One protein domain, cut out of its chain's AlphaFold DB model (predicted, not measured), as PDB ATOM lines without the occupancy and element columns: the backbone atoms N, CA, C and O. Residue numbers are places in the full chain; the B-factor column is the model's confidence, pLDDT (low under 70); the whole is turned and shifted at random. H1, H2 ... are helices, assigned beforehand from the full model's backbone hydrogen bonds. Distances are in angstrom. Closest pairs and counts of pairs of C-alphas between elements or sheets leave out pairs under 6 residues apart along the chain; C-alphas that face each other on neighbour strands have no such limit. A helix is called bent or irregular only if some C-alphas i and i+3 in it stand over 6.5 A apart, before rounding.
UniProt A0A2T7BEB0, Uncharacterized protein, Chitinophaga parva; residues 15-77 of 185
ATOM      1  N   LYS A  15     -25.128 -14.077   9.052       92.69
ATOM      2  CA  LYS A  15     -26.266 -14.991   9.245       92.69
ATOM      3  C   LYS A  15     -26.209 -16.234   8.349       92.69
ATOM      4  O   LYS A  15     -26.649 -17.302   8.761       92.69
ATOM      5  N   HIS A  16     -25.683 -16.104   7.129       92.38
ATOM      6  CA  HIS A  16     -25.505 -17.232   6.212       92.38
ATOM      7  C   HIS A  16     -24.323 -18.086   6.664       92.38
ATOM      8  O   HIS A  16     -24.432 -19.304   6.706       92.38
ATOM      9  N   PHE A  17     -23.231 -17.451   7.089       90.69
ATOM     10  CA  PHE A  17     -22.066 -18.140   7.630       90.69
ATOM     11  C   PHE A  17     -22.393 -18.999   8.859       90.69
ATOM     12  O   PHE A  17     -21.986 -20.154   8.909       90.69
ATOM     13  N   ILE A  18     -23.179 -18.484   9.813       89.88
ATOM     14  CA  ILE A  18     -23.609 -19.259  10.989       89.88
ATOM     15  C   ILE A  18     -24.395 -20.505  10.558       89.88
ATOM     16  O   ILE A  18     -24.095 -21.598  11.024       89.88
ATOM     17  N   LYS A  19     -25.332 -20.369   9.611       88.81
ATOM     18  CA  LYS A  19     -26.076 -21.515   9.058       88.81
ATOM     19  C   LYS A  19     -25.162 -22.524   8.354       88.81
ATOM     20  O   LYS A  19     -25.387 -23.721   8.464       88.81
ATOM     21  N   ILE A  20     -24.133 -22.053   7.644       87.69
ATOM     22  CA  ILE A  20     -23.142 -22.923   6.992       87.69
ATOM     23  C   ILE A  20     -22.323 -23.694   8.034       87.69
ATOM     24  O   ILE A  20     -22.058 -24.871   7.828       87.69
ATOM     25  N   LEU A  21     -21.951 -23.073   9.158       83.56
ATOM     26  CA  LEU A  21     -21.253 -23.760  10.254       83.56
ATOM     27  C   LEU A  21     -22.117 -24.819  10.951       83.56
ATOM     28  O   LEU A  21     -21.583 -25.764  11.524       83.56
ATOM     29  N   GLU A  22     -23.437 -24.644  10.939       82.50
ATOM     30  CA  GLU A  22     -24.388 -25.616  11.484       82.50
ATOM     31  C   GLU A  22     -24.618 -26.813  10.552       82.50
ATOM     32  O   GLU A  22     -25.141 -27.835  11.003       82.50
ATOM     33  N   LEU A  23     -24.202 -26.728   9.282       81.12
ATOM     34  CA  LEU A  23     -24.137 -27.901   8.420       81.12
ATOM     35  C   LEU A  23     -23.068 -28.850   8.967       81.12
ATOM     36  O   LEU A  23     -21.920 -28.461   9.182       81.12
ATOM     37  N   ALA A  24     -23.437 -30.114   9.167       58.56
ATOM     38  CA  ALA A  24     -22.462 -31.149   9.471       58.56
ATOM     39  C   ALA A  24     -21.459 -31.228   8.310       58.56
ATOM     40  O   ALA A  24     -21.839 -31.531   7.179       58.56
ATOM     41  N   LEU A  25     -20.189 -30.913   8.577       59.31
ATOM     42  CA  LEU A  25     -19.126 -31.147   7.607       59.31
ATOM     43  C   LEU A  25     -19.022 -32.662   7.374       59.31
ATOM     44  O   LEU A  25     -18.979 -33.403   8.361       59.31
ATOM     45  N   PRO A  26     -18.953 -33.129   6.115       54.66
ATOM     46  CA  PRO A  26     -18.598 -34.511   5.829       54.66
ATOM     47  C   PRO A  26     -17.263 -34.816   6.513       54.66
ATOM     48  O   PRO A  26     -16.262 -34.134   6.281       54.66
ATOM     49  N   THR A  27     -17.266 -35.780   7.435       44.72
ATOM     50  CA  THR A  27     -16.150 -36.002   8.368       44.72
ATOM     51  C   THR A  27     -14.880 -36.510   7.680       44.72
ATOM     52  O   THR A  27     -13.811 -36.467   8.282       44.72
ATOM     53  N   GLU A  28     -14.957 -36.947   6.422       45.00
ATOM     54  CA  GLU A  28     -13.818 -37.451   5.662       45.00
ATOM     55  C   GLU A  28     -13.949 -37.043   4.187       45.00
ATOM     56  O   GLU A  28     -14.740 -37.597   3.441       45.00
ATOM     57  N   LEU A  29     -13.133 -36.096   3.713       48.38
ATOM     58  CA  LEU A  29     -12.856 -35.929   2.275       48.38
ATOM     59  C   LEU A  29     -11.722 -36.887   1.854       48.38
ATOM     60  O   LEU A  29     -10.760 -36.486   1.199       48.38
ATOM     61  N   GLY A  30     -11.782 -38.136   2.319       42.75
ATOM     62  CA  GLY A  30     -10.805 -39.185   2.027       42.75
ATOM     63  C   GLY A  30     -11.361 -40.153   0.990       42.75
ATOM     64  O   GLY A  30     -12.447 -40.674   1.181       42.75
ATOM     65  N   ASP A  31     -10.625 -40.367  -0.099       41.97
ATOM     66  CA  ASP A  31     -10.834 -41.406  -1.116       41.97
ATOM     67  C   ASP A  31     -12.196 -41.436  -1.834       41.97
ATOM     68  O   ASP A  31     -13.114 -42.116  -1.410       41.97
ATOM     69  N   GLY A  32     -12.284 -40.770  -2.997       49.12
ATOM     70  CA  GLY A  32     -13.092 -41.144  -4.182       49.12
ATOM     71  C   GLY A  32     -14.626 -41.278  -4.084       49.12
ATOM     72  O   GLY A  32     -15.323 -40.757  -4.951       49.12
ATOM     73  N   GLU A  33     -15.159 -41.956  -3.072       46.88
ATOM     74  CA  GLU A  33     -16.586 -42.175  -2.800       46.88
ATOM     75  C   GLU A  33     -17.259 -40.933  -2.182       46.88
ATOM     76  O   GLU A  33     -18.449 -40.707  -2.391       46.88
ATOM     77  N   ASN A  34     -16.482 -40.041  -1.560       53.91
ATOM     78  CA  ASN A  34     -16.957 -38.809  -0.904       53.91
ATOM     79  C   ASN A  34     -17.189 -37.616  -1.856       53.91
ATOM     80  O   ASN A  34     -17.408 -36.482  -1.425       53.91
ATOM     81  N   LEU A  35     -17.140 -37.844  -3.174       55.00
ATOM     82  CA  LEU A  35     -17.327 -36.785  -4.172       55.00
ATOM     83  C   LEU A  35     -18.780 -36.283  -4.217       55.00
ATOM     84  O   LEU A  35     -19.005 -35.091  -4.414       55.00
ATOM     85  N   PHE A  36     -19.749 -37.180  -4.000       59.97
ATOM     86  CA  PHE A  36     -21.174 -36.839  -3.940       59.97
ATOM     87  C   PHE A  36     -21.522 -36.079  -2.656       59.97
ATOM     88  O   PHE A  36     -22.170 -35.043  -2.735       59.97
ATOM     89  N   GLU A  37     -20.977 -36.485  -1.504       63.91
ATOM     90  CA  GLU A  37     -21.156 -35.753  -0.240       63.91
ATOM     91  C   GLU A  37     -20.594 -34.322  -0.317       63.91
ATOM     92  O   GLU A  37     -21.187 -33.372   0.199       63.91
ATOM     93  N   GLY A  38     -19.473 -34.137  -1.028       68.19
ATOM     94  CA  GLY A  38     -18.908 -32.815  -1.299       68.19
ATOM     95  C   GLY A  38     -19.769 -31.949  -2.229       68.19
ATOM     96  O   GLY A  38     -19.791 -30.725  -2.075       68.19
ATOM     97  N   ILE A  39     -20.487 -32.555  -3.180       75.62
ATOM     98  CA  ILE A  39     -21.430 -31.853  -4.068       75.62
ATOM     99  C   ILE A  39     -22.690 -31.458  -3.293       75.62
ATOM    100  O   ILE A  39     -23.082 -30.289  -3.342       75.62
ATOM    101  N   ASP A  40     -23.259 -32.380  -2.518       79.94
ATOM    102  CA  ASP A  40     -24.447 -32.137  -1.695       79.94
ATOM    103  C   ASP A  40     -24.182 -31.032  -0.668       79.94
ATOM    104  O   ASP A  40     -24.991 -30.115  -0.494       79.94
ATOM    105  N   TYR A  41     -23.006 -31.035  -0.035       83.31
ATOM    106  CA  TYR A  41     -22.578 -29.947   0.845       83.31
ATOM    107  C   TYR A  41     -22.546 -28.595   0.115       83.31
ATOM    108  O   TYR A  41     -23.100 -27.606   0.600       83.31
ATOM    109  N   ARG A  42     -21.945 -28.535  -1.078       86.12
ATOM    110  CA  ARG A  42     -21.840 -27.290  -1.856       86.12
ATOM    111  C   ARG A  42     -23.202 -26.788  -2.349       86.12
ATOM    112  O   ARG A  42     -23.414 -25.574  -2.364       86.12
ATOM    113  N   PHE A  43     -24.146 -27.667  -2.687       88.81
ATOM    114  CA  PHE A  43     -25.518 -27.247  -2.993       88.81
ATOM    115  C   PHE A  43     -26.270 -26.745  -1.762       88.81
ATOM    116  O   PHE A  43     -26.962 -25.731  -1.857       88.81
ATOM    117  N   ASN A  44     -26.088 -27.368  -0.594       89.06
ATOM    118  CA  ASN A  44     -26.628 -26.850   0.666       89.06
ATOM    119  C   ASN A  44     -26.087 -25.448   0.982       89.06
ATOM    120  O   ASN A  44     -26.840 -24.549   1.352       89.06
ATOM    121  N   VAL A  45     -24.793 -25.225   0.763       89.00
ATOM    122  CA  VAL A  45     -24.161 -23.907   0.897       89.00
ATOM    123  C   VAL A  45     -24.761 -22.886  -0.076       89.00
ATOM    124  O   VAL A  45     -25.132 -21.788   0.342       89.00
ATOM    125  N   LEU A  46     -24.877 -23.223  -1.367       89.56
ATOM    126  CA  LEU A  46     -25.487 -22.336  -2.366       89.56
ATOM    127  C   LEU A  46     -26.937 -22.011  -2.008       89.56
ATOM    128  O   LEU A  46     -27.346 -20.855  -2.110       89.56
ATOM    129  N   SER A  47     -27.682 -23.005  -1.530       90.81
ATOM    130  CA  SER A  47     -29.047 -22.857  -1.031       90.81
ATOM    131  C   SER A  47     -29.137 -21.829   0.096       90.81
ATOM    132  O   SER A  47     -29.928 -20.889   0.009       90.81
ATOM    133  N   ILE A  48     -28.250 -21.920   1.092       90.38
ATOM    134  CA  ILE A  48     -28.198 -20.976   2.217       90.38
ATOM    135  C   ILE A  48     -27.853 -19.555   1.764       90.38
ATOM    136  O   ILE A  48     -28.430 -18.601   2.280       90.38
ATOM    137  N   ILE A  49     -26.889 -19.389   0.856       88.25
ATOM    138  CA  ILE A  49     -26.399 -18.053   0.480       88.25
ATOM    139  C   ILE A  49     -27.361 -17.350  -0.487       88.25
ATOM    140  O   ILE A  49     -27.499 -16.129  -0.428       88.25
ATOM    141  N   THR A  50     -28.016 -18.106  -1.370       88.56
ATOM    142  CA  THR A  50     -28.901 -17.568  -2.421       88.56
ATOM    143  C   THR A  50     -30.391 -17.626  -2.068       88.56
ATOM    144  O   THR A  50     -31.219 -17.181  -2.867       88.56
ATOM    145  N   ASP A  51     -30.737 -18.180  -0.901       88.25
ATOM    146  CA  ASP A  51     -32.111 -18.444  -0.454       88.25
ATOM    147  C   ASP A  51     -32.932 -19.257  -1.489       88.25
ATOM    148  O   ASP A  51     -34.123 -19.016  -1.716       88.25
ATOM    149  N   LYS A  52     -32.289 -20.223  -2.159       89.50
ATOM    150  CA  LYS A  52     -32.919 -21.154  -3.117       89.50
ATOM    151  C   LYS A  52     -32.932 -22.572  -2.549       89.50
ATOM    152  O   LYS A  52     -31.955 -22.951  -1.929       89.50
ATOM    153  N   PRO A  53     -33.980 -23.382  -2.769       90.62
ATOM    154  CA  PRO A  53     -33.980 -24.768  -2.300       90.62
ATOM    155  C   PRO A  53     -32.895 -25.595  -3.005       90.62
ATOM    156  O   PRO A  53     -32.546 -25.303  -4.144       90.62
ATOM    157  N   VAL A  54     -32.395 -26.648  -2.356       88.88
ATOM    158  CA  VAL A  54     -31.370 -27.545  -2.929       88.88
ATOM    159  C   VAL A  54     -31.853 -28.175  -4.241       88.88
ATOM    160  O   VAL A  54     -31.144 -28.096  -5.242       88.88
ATOM    161  N   ASP A  55     -33.107 -28.638  -4.278       90.19
ATOM    162  CA  ASP A  55     -33.775 -29.216  -5.454       90.19
ATOM    163  C   ASP A  55     -33.699 -28.317  -6.698       90.19
ATOM    164  O   ASP A  55     -33.687 -28.798  -7.832       90.19
ATOM    165  N   TYR A  56     -33.637 -26.991  -6.506       90.06
ATOM    166  CA  TYR A  56     -33.458 -26.062  -7.616       90.06
ATOM    167  C   TYR A  56     -32.131 -26.330  -8.331       90.06
ATOM    168  O   TYR A  56     -32.121 -26.434  -9.554       90.06
ATOM    169  N   PHE A  57     -31.036 -26.487  -7.587       87.75
ATOM    170  CA  PHE A  57     -29.706 -26.719  -8.148       87.75
ATOM    171  C   PHE A  57     -29.536 -28.133  -8.703       87.75
ATOM    172  O   PHE A  57     -28.891 -28.296  -9.737       87.75
ATOM    173  N   GLU A  58     -30.152 -29.130  -8.069       86.69
ATOM    174  CA  GLU A  58     -30.154 -30.517  -8.554       86.69
ATOM    175  C   GLU A  58     -30.914 -30.673  -9.878       86.69
ATOM    176  O   GLU A  58     -30.581 -31.527 -10.697       86.69
ATOM    177  N   SER A  59     -31.916 -29.818 -10.120       89.88
ATOM    178  CA  SER A  59     -32.679 -29.807 -11.373       89.88
ATOM    179  C   SER A  59     -31.954 -29.133 -12.547       89.88
ATOM    180  O   SER A  59     -32.404 -29.253 -13.692       89.88
ATOM    181  N   LEU A  60     -30.853 -28.413 -12.288       89.00
ATOM    182  CA  LEU A  60     -30.122 -27.691 -13.326       89.00
ATOM    183  C   LEU A  60     -29.279 -28.640 -14.190       89.00
ATOM    184  O   LEU A  60     -28.680 -29.593 -13.684       89.00
ATOM    185  N   PRO A  61     -29.141 -28.350 -15.497       90.62
ATOM    186  CA  PRO A  61     -28.179 -29.034 -16.350       90.62
ATOM    187  C   PRO A  61     -26.753 -28.976 -15.781       90.62
ATOM    188  O   PRO A  61     -26.329 -27.947 -15.257       90.62
ATOM    189  N   ILE A  62     -25.969 -30.051 -15.944       85.38
ATOM    190  CA  ILE A  62     -24.588 -30.148 -15.420       85.38
ATOM    191  C   ILE A  62     -23.700 -28.987 -15.895       85.38
ATOM    192  O   ILE A  62     -22.864 -28.485 -15.147       85.38
ATOM    193  N   ASN A  63     -23.879 -28.536 -17.138       88.38
ATOM    194  CA  ASN A  63     -23.140 -27.404 -17.703       88.38
ATOM    195  C   ASN A  63     -23.476 -26.059 -17.035       88.38
ATOM    196  O   ASN A  63     -22.701 -25.117 -17.179       88.38
ATOM    197  N   GLU A  64     -24.600 -25.968 -16.322       86.56
ATOM    198  CA  GLU A  64     -25.005 -24.796 -15.541       86.56
ATOM    199  C   GLU A  64     -24.660 -24.959 -14.056       86.56
ATOM    200  O   GLU A  64     -24.147 -24.020 -13.450       86.56
ATOM    201  N   SER A  65     -24.860 -26.145 -13.474       86.06
ATOM    202  CA  SER A  65     -24.610 -26.385 -12.047       86.06
ATOM    203  C   SER A  65     -23.124 -26.488 -11.696       86.06
ATOM    204  O   SER A  65     -22.704 -25.974 -10.658       86.06
ATOM    205  N   LEU A  66     -22.291 -27.082 -12.559       85.81
ATOM    206  CA  LEU A  66     -20.864 -27.266 -12.279       85.81
ATOM    207  C   LEU A  66     -20.105 -25.931 -12.104       85.81
ATOM    208  O   LEU A  66     -19.365 -25.809 -11.125       85.81
ATOM    209  N   PRO A  67     -20.294 -24.903 -12.960       87.69
ATOM    210  CA  PRO A  67     -19.727 -23.578 -12.711       87.69
ATOM    211  C   PRO A  67     -20.184 -22.965 -11.381       87.69
ATOM    212  O   PRO A  67     -19.363 -22.395 -10.669       87.69
ATOM    213  N   MET A  68     -21.459 -23.119 -11.006       86.94
ATOM    214  CA  MET A  68     -21.993 -22.594  -9.739       86.94
ATOM    215  C   MET A  68     -21.382 -23.301  -8.523       86.94
ATOM    216  O   MET A  68     -21.115 -22.674  -7.502       86.94
ATOM    217  N   LEU A  69     -21.100 -24.601  -8.623       85.81
ATOM    218  CA  LEU A  69     -20.391 -25.333  -7.573       85.81
ATOM    219  C   LEU A  69     -18.956 -24.819  -7.411       85.81
ATOM    220  O   LEU A  69     -18.484 -24.645  -6.288       85.81
ATOM    221  N   GLN A  70     -18.267 -24.520  -8.514       85.56
ATOM    222  CA  GLN A  70     -16.887 -24.024  -8.486       85.56
ATOM    223  C   GLN A  70     -16.754 -22.650  -7.822       85.56
ATOM    224  O   GLN A  70     -15.727 -22.383  -7.189       85.56
ATOM    225  N   THR A  71     -17.778 -21.792  -7.890       86.56
ATOM    226  CA  THR A  71     -17.727 -20.480  -7.230       86.56
ATOM    227  C   THR A  71     -17.687 -20.584  -5.709       86.56
ATOM    228  O   THR A  71     -17.241 -19.646  -5.071       86.56
ATOM    229  N   THR A  72     -18.059 -21.720  -5.108       85.56
ATOM    230  CA  THR A  72     -17.973 -21.928  -3.647       85.56
ATOM    231  C   THR A  72     -16.573 -22.307  -3.150       85.56
ATOM    232  O   THR A  72     -16.360 -22.420  -1.948       85.56
ATOM    233  N   SER A  73     -15.595 -22.485  -4.044       84.44
ATOM    234  CA  SER A  73     -14.215 -22.867  -3.694       84.44
ATOM    235  C   SER A  73     -13.503 -21.887  -2.755       84.44
ATOM    236  O   SER A  73     -12.616 -22.295  -2.012       84.44
ATOM    237  N   PHE A  74     -13.906 -20.610  -2.710       85.88
ATOM    238  CA  PHE A  74     -13.340 -19.659  -1.746       85.88
ATOM    239  C   PHE A  74     -13.647 -20.035  -0.285       85.88
ATOM    240  O   PHE A  74     -12.921 -19.594   0.604       85.88
ATOM    241  N   LEU A  75     -14.681 -20.843  -0.017       84.38
ATOM    242  CA  LEU A  75     -15.004 -21.301   1.341       84.38
ATOM    243  C   LEU A  75     -13.940 -22.244   1.910       84.38
ATOM    244  O   LEU A  75     -13.778 -22.314   3.124       84.38
ATOM    245  N   ASP A  76     -13.175 -22.896   1.034       82.75
ATOM    246  CA  ASP A  76     -12.043 -23.747   1.404       82.75
ATOM    247  C   ASP A  76     -10.793 -22.914   1.771       82.75
ATOM    248  O   ASP A  76      -9.745 -23.460   2.116       82.75
ATOM    249  N   THR A  77     -10.879 -21.581   1.683       84.25
ATOM    250  CA  THR A  77      -9.773 -20.651   1.944       84.25
ATOM    251  C   THR A  77     -10.016 -19.810   3.193       84.25
ATOM    252  O   THR A  77     -11.149 -19.446   3.514       84.25
TER     253      THR A  77
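This is residues 15 to 77 of the 185 residues of an uncharacterized protein of Chitinophaga parva (UniProt A0A2T7BEB0). Picture one long helix, H2, in the middle, with H4 crossing it at close to a right angle, short H1 packed beside its later part and the small H3 packed on it as well. A wide loop, residues 23 to 34, swings out between H1 and H2, and residues 59 to 64, of which 62 to 64 belong to H4, stick out. The printed part has 63 residues with four named helices, H1, H2, H3 and H4 in chain order, and no named strand; the class is all helix. The whole is compact, with a radius of gyration of the C-alphas of 11.7 A and spans of 30 by 27 by 21 A.

Find C-alpha 15 at (-26.266, -14.991, 9.245); from there H1 runs through residues 15 to 22, 11.0 A from first to last C-alpha. Pass residues 23 to 34 and look for C-alpha 35 at (-17.327, -36.785, -4.172), where H2 begins; it holds residues 35 to 50 and is 22.5 A long. H3, residues 54 to 58, comes next and measures 6.5 A. H4, residues 62 to 76, is 21.9 A long and ends at C-alpha 76, at (-12.043, -23.747, 1.404). H4 is irregular: C-alphas 71 and 74 are 7.1 A apart, and its line is a rough one.

Start at H2, the hub, which touches the three other helices. With residues 45 to 49 alone it touches H1; the closest C-alphas are those of His 16 and Ile 49, 5.9 A apart. H1 and H2 form a helical hairpin, at a shallow tilt of 26 degrees, opposite ways. With residues 43 to 47 alone H2 touches H3, closest at the C-alphas of Ser 47 and Val 54, 5.6 A apart. Residues 39 to 46 of H2 alone touch residues 69 to 72 of H4, closest at the C-alphas of Arg 42 and Leu 69, 6.2 A apart; the two lines are about perpendicular, at 83 degrees. H3 and H4 are close but not clearly touching, with the C-alphas of Phe 57 and Ser 65 closest at 6.4 A. H1 is apart from H3 and from H4. In H1, H2 and H3 every O i to N i+4 pair is within hydrogen-bond range; in H4 it is 4 of 11, beside 8 of 12 O i to N i+3 pairs.

Look at Lys 15 and Asp 31 for the two C-alphas farthest apart, 32.3 A. The printed part, residues 15 to 77, has no cut. The link from H1 to H2 is long, with 12 residues, and the links from H2 to H3 and from H3 to H4 are tight, with 3 residues each. In the B-factor column the mean pLDDT of the printed part is 79.0, and residues 24 to 38 are under 70, where the model's confidence is low.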